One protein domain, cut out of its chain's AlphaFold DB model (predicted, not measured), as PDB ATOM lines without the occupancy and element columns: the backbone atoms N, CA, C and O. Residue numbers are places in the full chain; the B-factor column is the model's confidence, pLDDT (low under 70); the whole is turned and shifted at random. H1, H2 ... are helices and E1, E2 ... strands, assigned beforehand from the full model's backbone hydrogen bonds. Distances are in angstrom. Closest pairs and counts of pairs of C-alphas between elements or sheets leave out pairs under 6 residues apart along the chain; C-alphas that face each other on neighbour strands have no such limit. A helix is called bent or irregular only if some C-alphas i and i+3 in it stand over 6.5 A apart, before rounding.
ATOM      1  N   LEU A   3     135.844 140.250 220.962       88.56
ATOM      2  CA  LEU A   3     135.073 140.513 222.164       88.56
ATOM      3  C   LEU A   3     135.923 140.213 223.403       88.56
ATOM      4  O   LEU A   3     136.371 139.085 223.597       88.56
ATOM      5  N   ILE A   4     136.136 141.206 224.256       88.06
ATOM      6  CA  ILE A   4     136.961 141.072 225.456       88.06
ATOM      7  C   ILE A   4     136.052 140.888 226.668       88.06
ATOM      8  O   ILE A   4     135.265 141.770 226.993       88.06
ATOM      9  N   ARG A   5     136.139 139.744 227.348       88.12
ATOM     10  CA  ARG A   5     135.411 139.498 228.593       88.12
ATOM     11  C   ARG A   5     136.146 140.168 229.746       88.12
ATOM     12  O   ARG A   5     137.183 139.676 230.184       88.12
ATOM     13  N   ALA A   6     135.576 141.258 230.238       83.94
ATOM     14  CA  ALA A   6     136.003 141.939 231.446       83.94
ATOM     15  C   ALA A   6     135.009 141.595 232.571       83.94
ATOM     16  O   ALA A   6     134.004 142.275 232.782       83.94
ATOM     17  N   GLY A   7     135.255 140.469 233.247       81.81
ATOM     18  CA  GLY A   7     134.536 140.103 234.461       81.81
ATOM     19  C   GLY A   7     133.067 139.789 234.192       81.81
ATOM     20  O   GLY A   7     132.727 138.679 233.765       81.81
ATOM     21  N   THR A   8     132.192 140.756 234.473       85.56
ATOM     22  CA  THR A   8     130.736 140.675 234.279       85.56
ATOM     23  C   THR A   8     130.247 141.343 232.993       85.56
ATOM     24  O   THR A   8     129.059 141.238 232.677       85.56
ATOM     25  N   VAL A   9     131.132 141.981 232.227       87.50
ATOM     26  CA  VAL A   9     130.806 142.649 230.962       87.50
ATOM     27  C   VAL A   9     131.687 142.147 229.820       87.50
ATOM     28  O   VAL A   9     132.752 141.562 230.022       87.50
ATOM     29  N   TYR A  10     131.222 142.363 228.597       89.12
ATOM     30  CA  TYR A  10     132.008 142.200 227.383       89.12
ATOM     31  C   TYR A  10     132.263 143.560 226.759       89.12
ATOM     32  O   TYR A  10     131.346 144.373 226.685       89.12
ATOM     33  N   ARG A  11     133.492 143.778 226.293       87.12
ATOM     34  CA  ARG A  11     133.955 145.018 225.676       87.12
ATOM     35  C   ARG A  11     134.442 144.790 224.256       87.12
ATOM     36  O   ARG A  11     135.102 143.795 223.959       87.12
ATOM     37  N   LEU A  12     134.128 145.742 223.397       88.44
ATOM     38  CA  LEU A  12     134.651 145.900 222.047       88.44
ATOM     39  C   LEU A  12     135.433 147.206 221.991       88.44
ATOM     40  O   LEU A  12     135.100 148.151 222.704       88.44
ATOM     41  N   TYR A  13     136.417 147.274 221.099       86.25
ATOM     42  CA  TYR A  13     137.285 148.437 220.947       86.25
ATOM     43  C   TYR A  13     137.449 148.839 219.475       86.25
ATOM     44  O   TYR A  13     137.352 148.004 218.577       86.25
ATOM     45  N   ASN A  14     137.745 150.114 219.220       85.50
ATOM     46  CA  ASN A  14     138.040 150.675 217.897       85.50
ATOM     47  C   ASN A  14     136.965 150.348 216.842       85.50
ATOM     48  O   ASN A  14     135.785 150.612 217.048       85.50
ATOM     49  N   GLU A  15     137.361 149.789 215.695       87.88
ATOM     50  CA  GLU A  15     136.443 149.444 214.603       87.88
ATOM     51  C   GLU A  15     135.412 148.392 215.011       87.88
ATOM     52  O   GLU A  15     134.257 148.467 214.592       87.88
ATOM     53  N   ASP A  16     135.814 147.437 215.849       88.44
ATOM     54  CA  ASP A  16     134.933 146.387 216.349       88.44
ATOM     55  C   ASP A  16     133.842 146.977 217.254       88.44
ATOM     56  O   ASP A  16     132.699 146.525 217.216       88.44
ATOM     57  N   ALA A  17     134.161 148.032 218.013       88.06
ATOM     58  CA  ALA A  17     133.170 148.785 218.778       88.06
ATOM     59  C   ALA A  17     132.180 149.506 217.858       88.06
ATOM     60  O   ALA A  17     130.981 149.460 218.107       88.06
ATOM     61  N   VAL A  18     132.656 150.125 216.772       88.06
ATOM     62  CA  VAL A  18     131.779 150.845 215.834       88.06
ATOM     63  C   VAL A  18     130.791 149.898 215.158       88.06
ATOM     64  O   VAL A  18     129.584 150.136 215.201       88.06
ATOM     65  N   ARG A  19     131.289 148.787 214.607       89.00
ATOM     66  CA  ARG A  19     130.443 147.770 213.963       89.00
ATOM     67  C   ARG A  19     129.524 147.081 214.965       89.00
ATOM     68  O   ARG A  19     128.349 146.867 214.683       89.00
ATOM     69  N   GLY A  20     130.042 146.757 216.149       88.25
ATOM     70  CA  GLY A  20     129.263 146.140 217.215       88.25
ATOM     71  C   GLY A  20     128.127 147.033 217.703       88.25
ATOM     72  O   GLY A  20     127.013 146.545 217.856       88.25
ATOM     73  N   ALA A  21     128.362 148.333 217.888       89.56
ATOM     74  CA  ALA A  21     127.301 149.285 218.216       89.56
ATOM     75  C   ALA A  21     126.240 149.374 217.124       89.56
ATOM     76  O   ALA A  21     125.057 149.405 217.445       89.56
ATOM     77  N   GLU A  22     126.639 149.389 215.853       89.56
ATOM     78  CA  GLU A  22     125.699 149.450 214.734       89.56
ATOM     79  C   GLU A  22     124.805 148.201 214.677       89.56
ATOM     80  O   GLU A  22     123.585 148.316 214.571       89.56
ATOM     81  N   ILE A  23     125.389 147.008 214.836       89.44
ATOM     82  CA  ILE A  23     124.656 145.732 214.801       89.44
ATOM     83  C   ILE A  23     123.791 145.539 216.054       89.44
ATOM     84  O   ILE A  23     122.660 145.060 215.967       89.44
ATOM     85  N   LEU A  24     124.320 145.882 217.230       87.12
ATOM     86  CA  LEU A  24     123.638 145.699 218.515       87.12
ATOM     87  C   LEU A  24     122.726 146.877 218.882       87.12
ATOM     88  O   LEU A  24     122.036 146.805 219.900       87.12
ATOM     89  N   ALA A  25     122.723 147.943 218.075       87.12
ATOM     90  CA  ALA A  25     122.088 149.228 218.369       87.12
ATOM     91  C   ALA A  25     122.465 149.772 219.763       87.12
ATOM     92  O   ALA A  25     121.625 150.313 220.486       87.12
ATOM     93  N   LEU A  26     123.730 149.590 220.154       86.81
ATOM     94  CA  LEU A  26     124.267 150.049 221.434       86.81
ATOM     95  C   LEU A  26     124.932 151.421 221.285       86.81
ATOM     96  O   LEU A  26     125.482 151.727 220.223       86.81
ATOM     97  N   PRO A  27     124.911 152.255 222.336       82.12
ATOM     98  CA  PRO A  27     125.639 153.511 222.318       82.12
ATOM     99  C   PRO A  27     127.147 153.241 222.240       82.12
ATOM    100  O   PRO A  27     127.700 152.472 223.023       82.12
ATOM    101  N   LEU A  28     127.805 153.892 221.281       82.94
ATOM    102  CA  LEU A  28     129.259 153.971 221.219       82.94
ATOM    103  C   LEU A  28     129.757 154.896 222.315       82.94
ATOM    104  O   LEU A  28     129.456 156.091 222.310       82.94
ATOM    105  N   GLU A  29     130.574 154.357 223.203       78.56
ATOM    106  CA  GLU A  29     131.323 155.156 224.151       78.56
ATOM    107  C   GLU A  29     132.665 155.541 223.534       78.56
ATOM    108  O   GLU A  29     133.281 154.790 222.774       78.56
ATOM    109  N   LYS A  30     133.115 156.762 223.812       69.00
ATOM    110  CA  LYS A  30     134.473 157.182 223.476       69.00
ATOM    111  C   LYS A  30     135.281 157.083 224.756       69.00
ATOM    112  O   LYS A  30     134.981 157.847 225.675       69.00
ATOM    113  N   PRO A  31     136.274 156.185 224.842       64.31
ATOM    114  CA  PRO A  31     137.115 156.131 226.022       64.31
ATOM    115  C   PRO A  31     137.843 157.472 226.120       64.31
ATOM    116  O   PRO A  31     138.599 157.854 225.229       64.31
ATOM    117  N   ALA A  32     137.561 158.228 227.181       55.00
ATOM    118  CA  ALA A  32     138.066 159.590 227.357       55.00
ATOM    119  C   ALA A  32     139.597 159.646 227.534       55.00
ATOM    120  O   ALA A  32     140.185 160.720 227.441       55.00
ATOM    121  N   SER A  33     140.226 158.491 227.773       53.50
ATOM    122  CA  SER A  33     141.561 158.389 228.359       53.50
ATOM    123  C   SER A  33     142.484 157.344 227.721       53.50
ATOM    124  O   SER A  33     143.712 157.383 227.858       53.50
ATOM    125  N   GLU A  34     141.945 156.386 226.972       56.19
ATOM    126  CA  GLU A  34     142.771 155.293 226.485       56.19
ATOM    127  C   GLU A  34     143.563 155.714 225.234       56.19
ATOM    128  O   GLU A  34     143.085 155.615 224.104       56.19
ATOM    129  N   LYS A  35     144.807 156.192 225.417       51.47
ATOM    130  CA  LYS A  35     145.751 156.482 224.317       51.47
ATOM    131  C   LYS A  35     145.849 155.287 223.355       51.47
ATOM    132  O   LYS A  35     146.581 154.337 223.618       51.47
ATOM    133  N   GLY A  36     145.149 155.377 222.224       61.81
ATOM    134  CA  GLY A  36     145.130 154.360 221.168       61.81
ATOM    135  C   GLY A  36     143.758 153.749 220.881       61.81
ATOM    136  O   GLY A  36     143.625 153.071 219.863       61.81
ATOM    137  N   PHE A  37     142.745 154.018 221.712       67.75
ATOM    138  CA  PHE A  37     141.376 153.573 221.481       67.75
ATOM    139  C   PHE A  37     140.459 154.750 221.140       67.75
ATOM    140  O   PHE A  37     140.402 155.747 221.852       67.75
ATOM    141  N   THR A  38     139.763 154.665 220.008       74.94
ATOM    142  CA  THR A  38     138.894 155.750 219.505       74.94
ATOM    143  C   THR A  38     137.418 155.534 219.820       74.94
ATOM    144  O   THR A  38     136.623 156.473 219.749       74.94
ATOM    145  N   ALA A  39     137.055 154.298 220.156       82.62
ATOM    146  CA  ALA A  39     135.697 153.846 220.391       82.62
ATOM    147  C   ALA A  39     135.711 152.603 221.285       82.62
ATOM    148  O   ALA A  39     136.585 151.746 221.139       82.62
ATOM    149  N   SER A  40     134.724 152.489 222.161       84.56
ATOM    150  CA  SER A  40     134.466 151.317 222.983       84.56
ATOM    151  C   SER A  40     132.965 151.065 223.079       84.56
ATOM    152  O   SER A  40     132.158 151.991 223.083       84.56
ATOM    153  N   VAL A  41     132.576 149.798 223.140       87.25
ATOM    154  CA  VAL A  41     131.191 149.393 223.412       87.25
ATOM    155  C   VAL A  41     131.240 148.298 224.445       87.25
ATOM    156  O   VAL A  41     131.984 147.332 224.275       87.25
ATOM    157  N   GLU A  42     130.430 148.426 225.487       87.62
ATOM    158  CA  GLU A  42     130.304 147.397 226.503       87.62
ATOM    159  C   GLU A  42     128.863 146.937 226.690       87.62
ATOM    160  O   GLU A  42     127.908 147.688 226.502       87.62
ATOM    161  N   PHE A  43     128.698 145.660 227.023       87.06
ATOM    162  CA  PHE A  43     127.400 145.098 227.374       87.06
ATOM    163  C   PHE A  43     127.531 144.017 228.443       87.06
ATOM    164  O   PHE A  43     128.545 143.324 228.552       87.06
ATOM    165  N   ALA A  44     126.472 143.853 229.233       87.56
ATOM    166  CA  ALA A  44     126.427 142.866 230.302       87.56
ATOM    167  C   ALA A  44     126.568 141.438 229.761       87.56
ATOM    168  O   ALA A  44     125.985 141.084 228.733       87.56
ATOM    169  N   LYS A  45     127.276 140.581 230.507       87.25
ATOM    170  CA  LYS A  45     127.435 139.156 230.185       87.25
ATOM    171  C   LYS A  45     126.101 138.437 229.987       87.25
ATOM    172  O   LYS A  45     126.032 137.528 229.175       87.25
ATOM    173  N   GLU A  46     125.046 138.855 230.678       89.06
ATOM    174  CA  GLU A  46     123.699 138.286 230.530       89.06
ATOM    175  C   GLU A  46     123.124 138.457 229.118       89.06
ATOM    176  O   GLU A  46     122.342 137.634 228.655       89.06
ATOM    177  N   LEU A  47     123.541 139.508 228.407       88.00
ATOM    178  CA  LEU A  47     123.106 139.795 227.042       88.00
ATOM    179  C   LEU A  47     124.026 139.175 225.986       88.00
ATOM    180  O   LEU A  47     123.778 139.357 224.794       88.00
ATOM    181  N   VAL A  48     125.066 138.431 226.390       87.81
ATOM    182  CA  VAL A  48     126.051 137.877 225.454       87.81
ATOM    183  C   VAL A  48     125.409 136.950 224.436       87.81
ATOM    184  O   VAL A  48     125.653 137.121 223.253       87.81
ATOM    185  N   ASP A  49     124.520 136.048 224.844       88.94
ATOM    186  CA  ASP A  49     123.925 135.076 223.921       88.94
ATOM    187  C   ASP A  49     123.039 135.760 222.869       88.94
ATOM    188  O   ASP A  49     123.071 135.420 221.680       88.94
ATOM    189  N   LYS A  50     122.297 136.795 223.287       90.56
ATOM    190  CA  LYS A  50     121.475 137.622 222.395       90.56
ATOM    191  C   LYS A  50     122.348 138.412 221.418       90.56
ATOM    192  O   LYS A  50     122.075 138.421 220.219       90.56
ATOM    193  N   ASN A  51     123.397 139.051 221.927       88.44
ATOM    194  CA  ASN A  51     124.281 139.892 221.131       88.44
ATOM    195  C   ASN A  51     125.133 139.054 220.169       88.44
ATOM    196  O   ASN A  51     125.233 139.394 218.996       88.44
ATOM    197  N   LEU A  52     125.663 137.910 220.611       88.81
ATOM    198  CA  LEU A  52     126.353 136.946 219.751       88.81
ATOM    199  C   LEU A  52     125.442 136.475 218.619       88.81
ATOM    200  O   LEU A  52     125.883 136.431 217.476       88.81
ATOM    201  N   SER A  53     124.171 136.179 218.909       90.56
ATOM    202  CA  SER A  53     123.210 135.779 217.876       90.56
ATOM    203  C   SER A  53     123.027 136.872 216.818       90.56
ATOM    204  O   SER A  53     123.093 136.581 215.628       90.56
ATOM    205  N   ALA A  54     122.859 138.133 217.229       90.25
ATOM    206  CA  ALA A  54     122.732 139.259 216.300       90.25
ATOM    207  C   ALA A  54     123.998 139.464 215.447       90.25
ATOM    208  O   ALA A  54     123.908 139.627 214.232       90.25
ATOM    209  N   LEU A  55     125.177 139.383 216.066       88.25
ATOM    210  CA  LEU A  55     126.468 139.539 215.395       88.25
ATOM    211  C   LEU A  55     126.739 138.394 214.401       88.25
ATOM    212  O   LEU A  55     127.154 138.639 213.272       88.25
ATOM    213  N   VAL A  56     126.432 137.147 214.768       89.25
ATOM    214  CA  VAL A  56     126.557 135.992 213.862       89.25
ATOM    215  C   VAL A  56     125.552 136.081 212.710       89.25
ATOM    216  O   VAL A  56     125.912 135.778 211.573       89.25
ATOM    217  N   MET A  57     124.317 136.535 212.960       89.94
ATOM    218  CA  MET A  57     123.333 136.772 211.891       89.94
ATOM    219  C   MET A  57     123.763 137.885 210.931       89.94
ATOM    220  O   MET A  57     123.470 137.802 209.742       89.94
ATOM    221  N   ALA A  58     124.498 138.885 211.420       88.62
ATOM    222  CA  ALA A  58     125.134 139.901 210.584       88.62
ATOM    223  C   ALA A  58     126.328 139.356 209.767       88.62
ATOM    224  O   ALA A  58     126.911 140.084 208.969       88.62
ATOM    225  N   GLY A  59     126.687 138.077 209.933       88.25
ATOM    226  CA  GLY A  59     127.801 137.432 209.240       88.25
ATOM    227  C   GLY A  59     129.165 137.699 209.876       88.25
ATOM    228  O   GLY A  59     130.191 137.347 209.289       88.25
ATOM    229  N   GLU A  60     129.201 138.292 211.072       88.06
ATOM    230  CA  GLU A  60     130.450 138.613 211.750       88.06
ATOM    231  C   GLU A  60     131.055 137.397 212.458       88.06
ATOM    232  O   GLU A  60     130.378 136.602 213.115       88.06
ATOM    233  N   ARG A  61     132.383 137.273 212.361       88.94
ATOM    234  CA  ARG A  61     133.151 136.262 213.100       88.94
ATOM    235  C   ARG A  61     133.662 136.861 214.399       88.94
ATOM    236  O   ARG A  61     134.408 137.845 214.388       88.94
ATOM    237  N   ILE A  62     133.285 136.230 215.504       88.06
ATOM    238  CA  ILE A  62     133.524 136.740 216.851       88.06
ATOM    239  C   ILE A  62     134.598 135.894 217.523       88.06
ATOM    240  O   ILE A  62     134.499 134.669 217.569       88.06
ATOM    241  N   VAL A  63     135.624 136.553 218.049       89.62
ATOM    242  CA  VAL A  63     136.684 135.941 218.852       89.62
ATOM    243  C   VAL A  63     136.524 136.441 220.277       89.62
ATOM    244  O   VAL A  63     136.587 137.644 220.491       89.62
ATOM    245  N   ILE A  64     136.327 135.550 221.249       88.69
ATOM    246  CA  ILE A  64     136.213 135.937 222.662       88.69
ATOM    247  C   ILE A  64     137.577 135.776 223.337       88.69
ATOM    248  O   ILE A  64     138.190 134.715 223.254       88.69
ATOM    249  N   SER A  65     138.056 136.833 223.988       87.69
ATOM    250  CA  SER A  65     139.290 136.849 224.783       87.69
ATOM    251  C   SER A  65     138.960 137.209 226.228       87.69
ATOM    252  O   SER A  65     138.232 138.168 226.452       87.69
ATOM    253  N   ASP A  66     139.480 136.477 227.211       85.06
ATOM    254  CA  ASP A  66     139.311 136.835 228.623       85.06
ATOM    255  C   ASP A  66     140.378 137.861 229.033       85.06
ATOM    256  O   ASP A  66     141.569 137.635 228.809       85.06
ATOM    257  N   LEU A  67     139.961 138.971 229.649       78.62
ATOM    258  CA  LEU A  67     140.891 139.929 230.240       78.62
ATOM    259  C   LEU A  67     141.242 139.462 231.664       78.62
ATOM    260  O   LEU A  67     140.341 139.239 232.480       78.62
ATOM    261  N   PRO A  68     142.526 139.270 232.008       68.25
ATOM    262  CA  PRO A  68     142.905 138.897 233.362       68.25
ATOM    263  C   PRO A  68     142.558 140.024 234.348       68.25
ATOM    264  O   PRO A  68     142.863 141.188 234.115       68.25
ATOM    265  N   VAL A  69     142.006 139.665 235.513       58.97
ATOM    266  CA  VAL A  69     141.523 140.571 236.588       58.97
ATOM    267  C   VAL A  69     142.543 141.650 237.019       58.97
ATOM    268  O   VAL A  69     142.179 142.692 237.562       58.97
ATOM    269  N   LYS A  70     143.843 141.428 236.786       54.47
ATOM    270  CA  LYS A  70     144.899 142.425 237.046       54.47
ATOM    271  C   LYS A  70     144.861 143.615 236.079       54.47
ATOM    272  O   LYS A  70     145.218 144.714 236.485       54.47
ATOM    273  N   GLU A  71     144.437 143.407 234.838       54.03
ATOM    274  CA  GLU A  71     144.347 144.453 233.815       54.03
ATOM    275  C   GLU A  71     143.050 145.259 233.950       54.03
ATOM    276  O   GLU A  71     143.075 146.465 233.741       54.03
ATOM    277  N   GLU A  72     141.957 144.660 234.437       53.34
ATOM    278  CA  GLU A  72     140.718 145.386 234.780       53.34
ATOM    279  C   GLU A  72     140.938 146.500 235.805       53.34
ATOM    280  O   GLU A  72     140.437 147.609 235.626       53.34
ATOM    281  N   ARG A  73     141.710 146.224 236.867       50.94
ATOM    282  CA  ARG A  73     142.040 147.235 237.886       50.94
ATOM    283  C   ARG A  73     142.876 148.365 237.298       50.94
ATOM    284  O   ARG A  73     142.590 149.521 237.568       50.94
ATOM    285  N   ALA A  74     143.831 148.042 236.428       50.56
ATOM    286  CA  ALA A  74     144.655 149.043 235.760       50.56
ATOM    287  C   ALA A  74     143.861 149.910 234.762       50.56
ATOM    288  O   ALA A  74     144.210 151.071 234.561       50.56
ATOM    289  N   VAL A  75     142.806 149.370 234.138       52.22
ATOM    290  CA  VAL A  75     141.899 150.124 233.252       52.22
ATOM    291  C   VAL A  75     140.954 151.013 234.070       52.22
ATOM    292  O   VAL A  75     140.774 152.179 233.733       52.22
ATOM    293  N   SER A  76     140.408 150.509 235.183       51.78
ATOM    294  CA  SER A  76     139.542 151.297 236.075       51.78
ATOM    295  C   SER A  76     140.300 152.437 236.768       51.78
ATOM    296  O   SER A  76     139.810 153.559 236.809       51.78
ATOM    297  N   GLU A  77     141.521 152.179 237.251       49.22
ATOM    298  CA  GLU A  77     142.372 153.185 237.909       49.22
ATOM    299  C   GLU A  77     142.877 154.263 236.932       49.22
ATOM    300  O   GLU A  77     143.089 155.407 237.330       49.22
ATOM    301  N   LYS A  78     143.050 153.935 235.642       47.38
ATOM    302  CA  LYS A  78     143.400 154.927 234.610       47.38
ATOM    303  C   LYS A  78     142.222 155.817 234.218       47.38
ATOM    304  O   LYS A  78     142.427 157.011 234.028       47.38
ATOM    305  N   ASN A  79     141.011 155.263 234.152       49.09
ATOM    306  CA  ASN A  79     139.813 156.035 233.817       49.09
ATOM    307  C   ASN A  79     139.483 157.097 234.883       49.09
ATOM    308  O   ASN A  79     139.108 158.210 234.524       49.09
ATOM    309  N   GLU A  80     139.682 156.803 236.172       45.81
ATOM    310  CA  GLU A  80     139.447 157.778 237.254       45.81
ATOM    311  C   GLU A  80     140.498 158.905 237.292       45.81
ATOM    312  O   GLU A  80     140.186 160.041 237.644       45.81
ATOM    313  N   ALA A  81     141.743 158.629 236.892       47.50
ATOM    314  CA  ALA A  81     142.828 159.612 236.950       47.50
ATOM    315  C   ALA A  81     142.749 160.701 235.860       47.50
ATOM    316  O   ALA A  81     143.339 161.771 236.024       47.50
ATOM    317  N   GLU A  82     142.042 160.459 234.751       46.38
ATOM    318  CA  GLU A  82     141.982 161.394 233.615       46.38
ATOM    319  C   GLU A  82     140.690 162.239 233.558       46.38
ATOM    320  O   GLU A  82     140.680 163.294 232.913       46.38
ATOM    321  N   GLU A  83     139.633 161.884 234.303       43.75
ATOM    322  CA  GLU A  83     138.461 162.764 234.488       43.75
ATOM    323  C   GLU A  83     138.748 163.968 235.410       43.75
ATOM    324  O   GLU A  83     138.186 165.050 235.214       43.75
ATOM    325  N   GLU A  84     139.683 163.848 236.357       44.53
ATOM    326  CA  GLU A  84     140.049 164.923 237.301       44.53
ATOM    327  C   GLU A  84     140.890 166.058 236.670       44.53
ATOM    328  O   GLU A  84     141.086 167.103 237.288       44.53
ATOM    329  N   VAL A  85     141.368 165.923 235.423       48.25
ATOM    330  CA  VAL A  85     142.223 166.951 234.781       48.25
ATOM    331  C   VAL A  85     141.410 168.037 234.052       48.25
ATOM    332  O   VAL A  85     141.917 169.134 233.809       48.25
TER     333      VAL A  85
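Overview. This is residues 3 to 85 of the 91 residues of the protein "MutS_I domain-containing protein" of Bacteroides acidifaciens (UniProt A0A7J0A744). A small, twisted sheet of four short strands has two helices, H1 and H2, over one face, roughly at right angles to each other, while a third helix, H3, runs away from this body as an arm at the C-terminal end of the printed part. H3 touches no other helix and is not on the sheet, and a long link, residues 25 to 39, joins H1 to E3. The printed part has 83 residues, with three named helices and four named strands in the order E1, E2, H1, E3, H2, E4, H3; the sheet is mixed, in the order E3, E2, E1, E4, and the class is mixed, helices and strands. The whole is compact by its radius of gyration of the C-alphas, 13.1 A, yet elongated in outline, with spans of 42 by 23 by 18 A.

Along the chain. In the sheet, E3 is residues 40 to 44, 13.8 A long, E2 is residues 9 to 13, 13.3 A long, E1 is residues 3 to 6, and E4 is residues 63 to 66. E1 begins at C-alpha 3, (135.073, 140.513, 222.164). H1 is residues 14 to 24, 15.2 A long. H2 is residues 45 to 57, 18.9 A long, and irregular: C-alphas 46 and 49 are 7.4 A apart. H3, residues 69 to 83, is 22.5 A long and ends at C-alpha 83, (138.461, 162.764, 234.488).

Arrangement. The sheet is only just strongly twisted, its C-alphas lying up to 4.5 A off the best plane. E3 and E2 are antiparallel, with N 10 and O 43 within hydrogen-bond range at 2.8 A. E1 and E2 form an antiparallel hairpin, with N 4 and O 11 at 2.8 A. E1 and E4 are parallel, with N 5 and O 65 at 2.8 A. E3, H2 and E4 form a split strand-helix-strand unit, two strands of one sheet that are not neighbours, joined through a helix, with E2 and E1 between them in the sheet; its crossover is right-handed. H1 and H2 are on the same face, giving two layers, helices over a sheet. H1 lies over E3 and E2 at a height over the sheet of 7.5 A; the C-alphas of Ala 17 and Val 41, its closest to E3, are 5.1 A apart. H2 lies over E3 at a height of 7.8 A. H2 touches H1 with residues 51 to 55 alone, about perpendicular at 87 degrees; the closest C-alphas, of Leu 24 and Asn 51, are 6.4 A apart. H3 is apart from H1, H2, E2 and E3; its closest C-alphas to E1 are those of Ala 6 and Glu 72, 6.7 A. Every O i to N i+4 pair is within hydrogen-bond range in H1, against 7 of 9 in H2 and 6 of 11 in H3.

Size, cuts and confidence. The two C-alphas farthest apart, those of Met 57 and Val 85, are 42.3 A apart. The printed part has no cut; the link from H1 to E3 is long, and the other links are tight. The mean pLDDT of the printed part is 76.6, with residues 30 to 37 and 68 to 85 under 70.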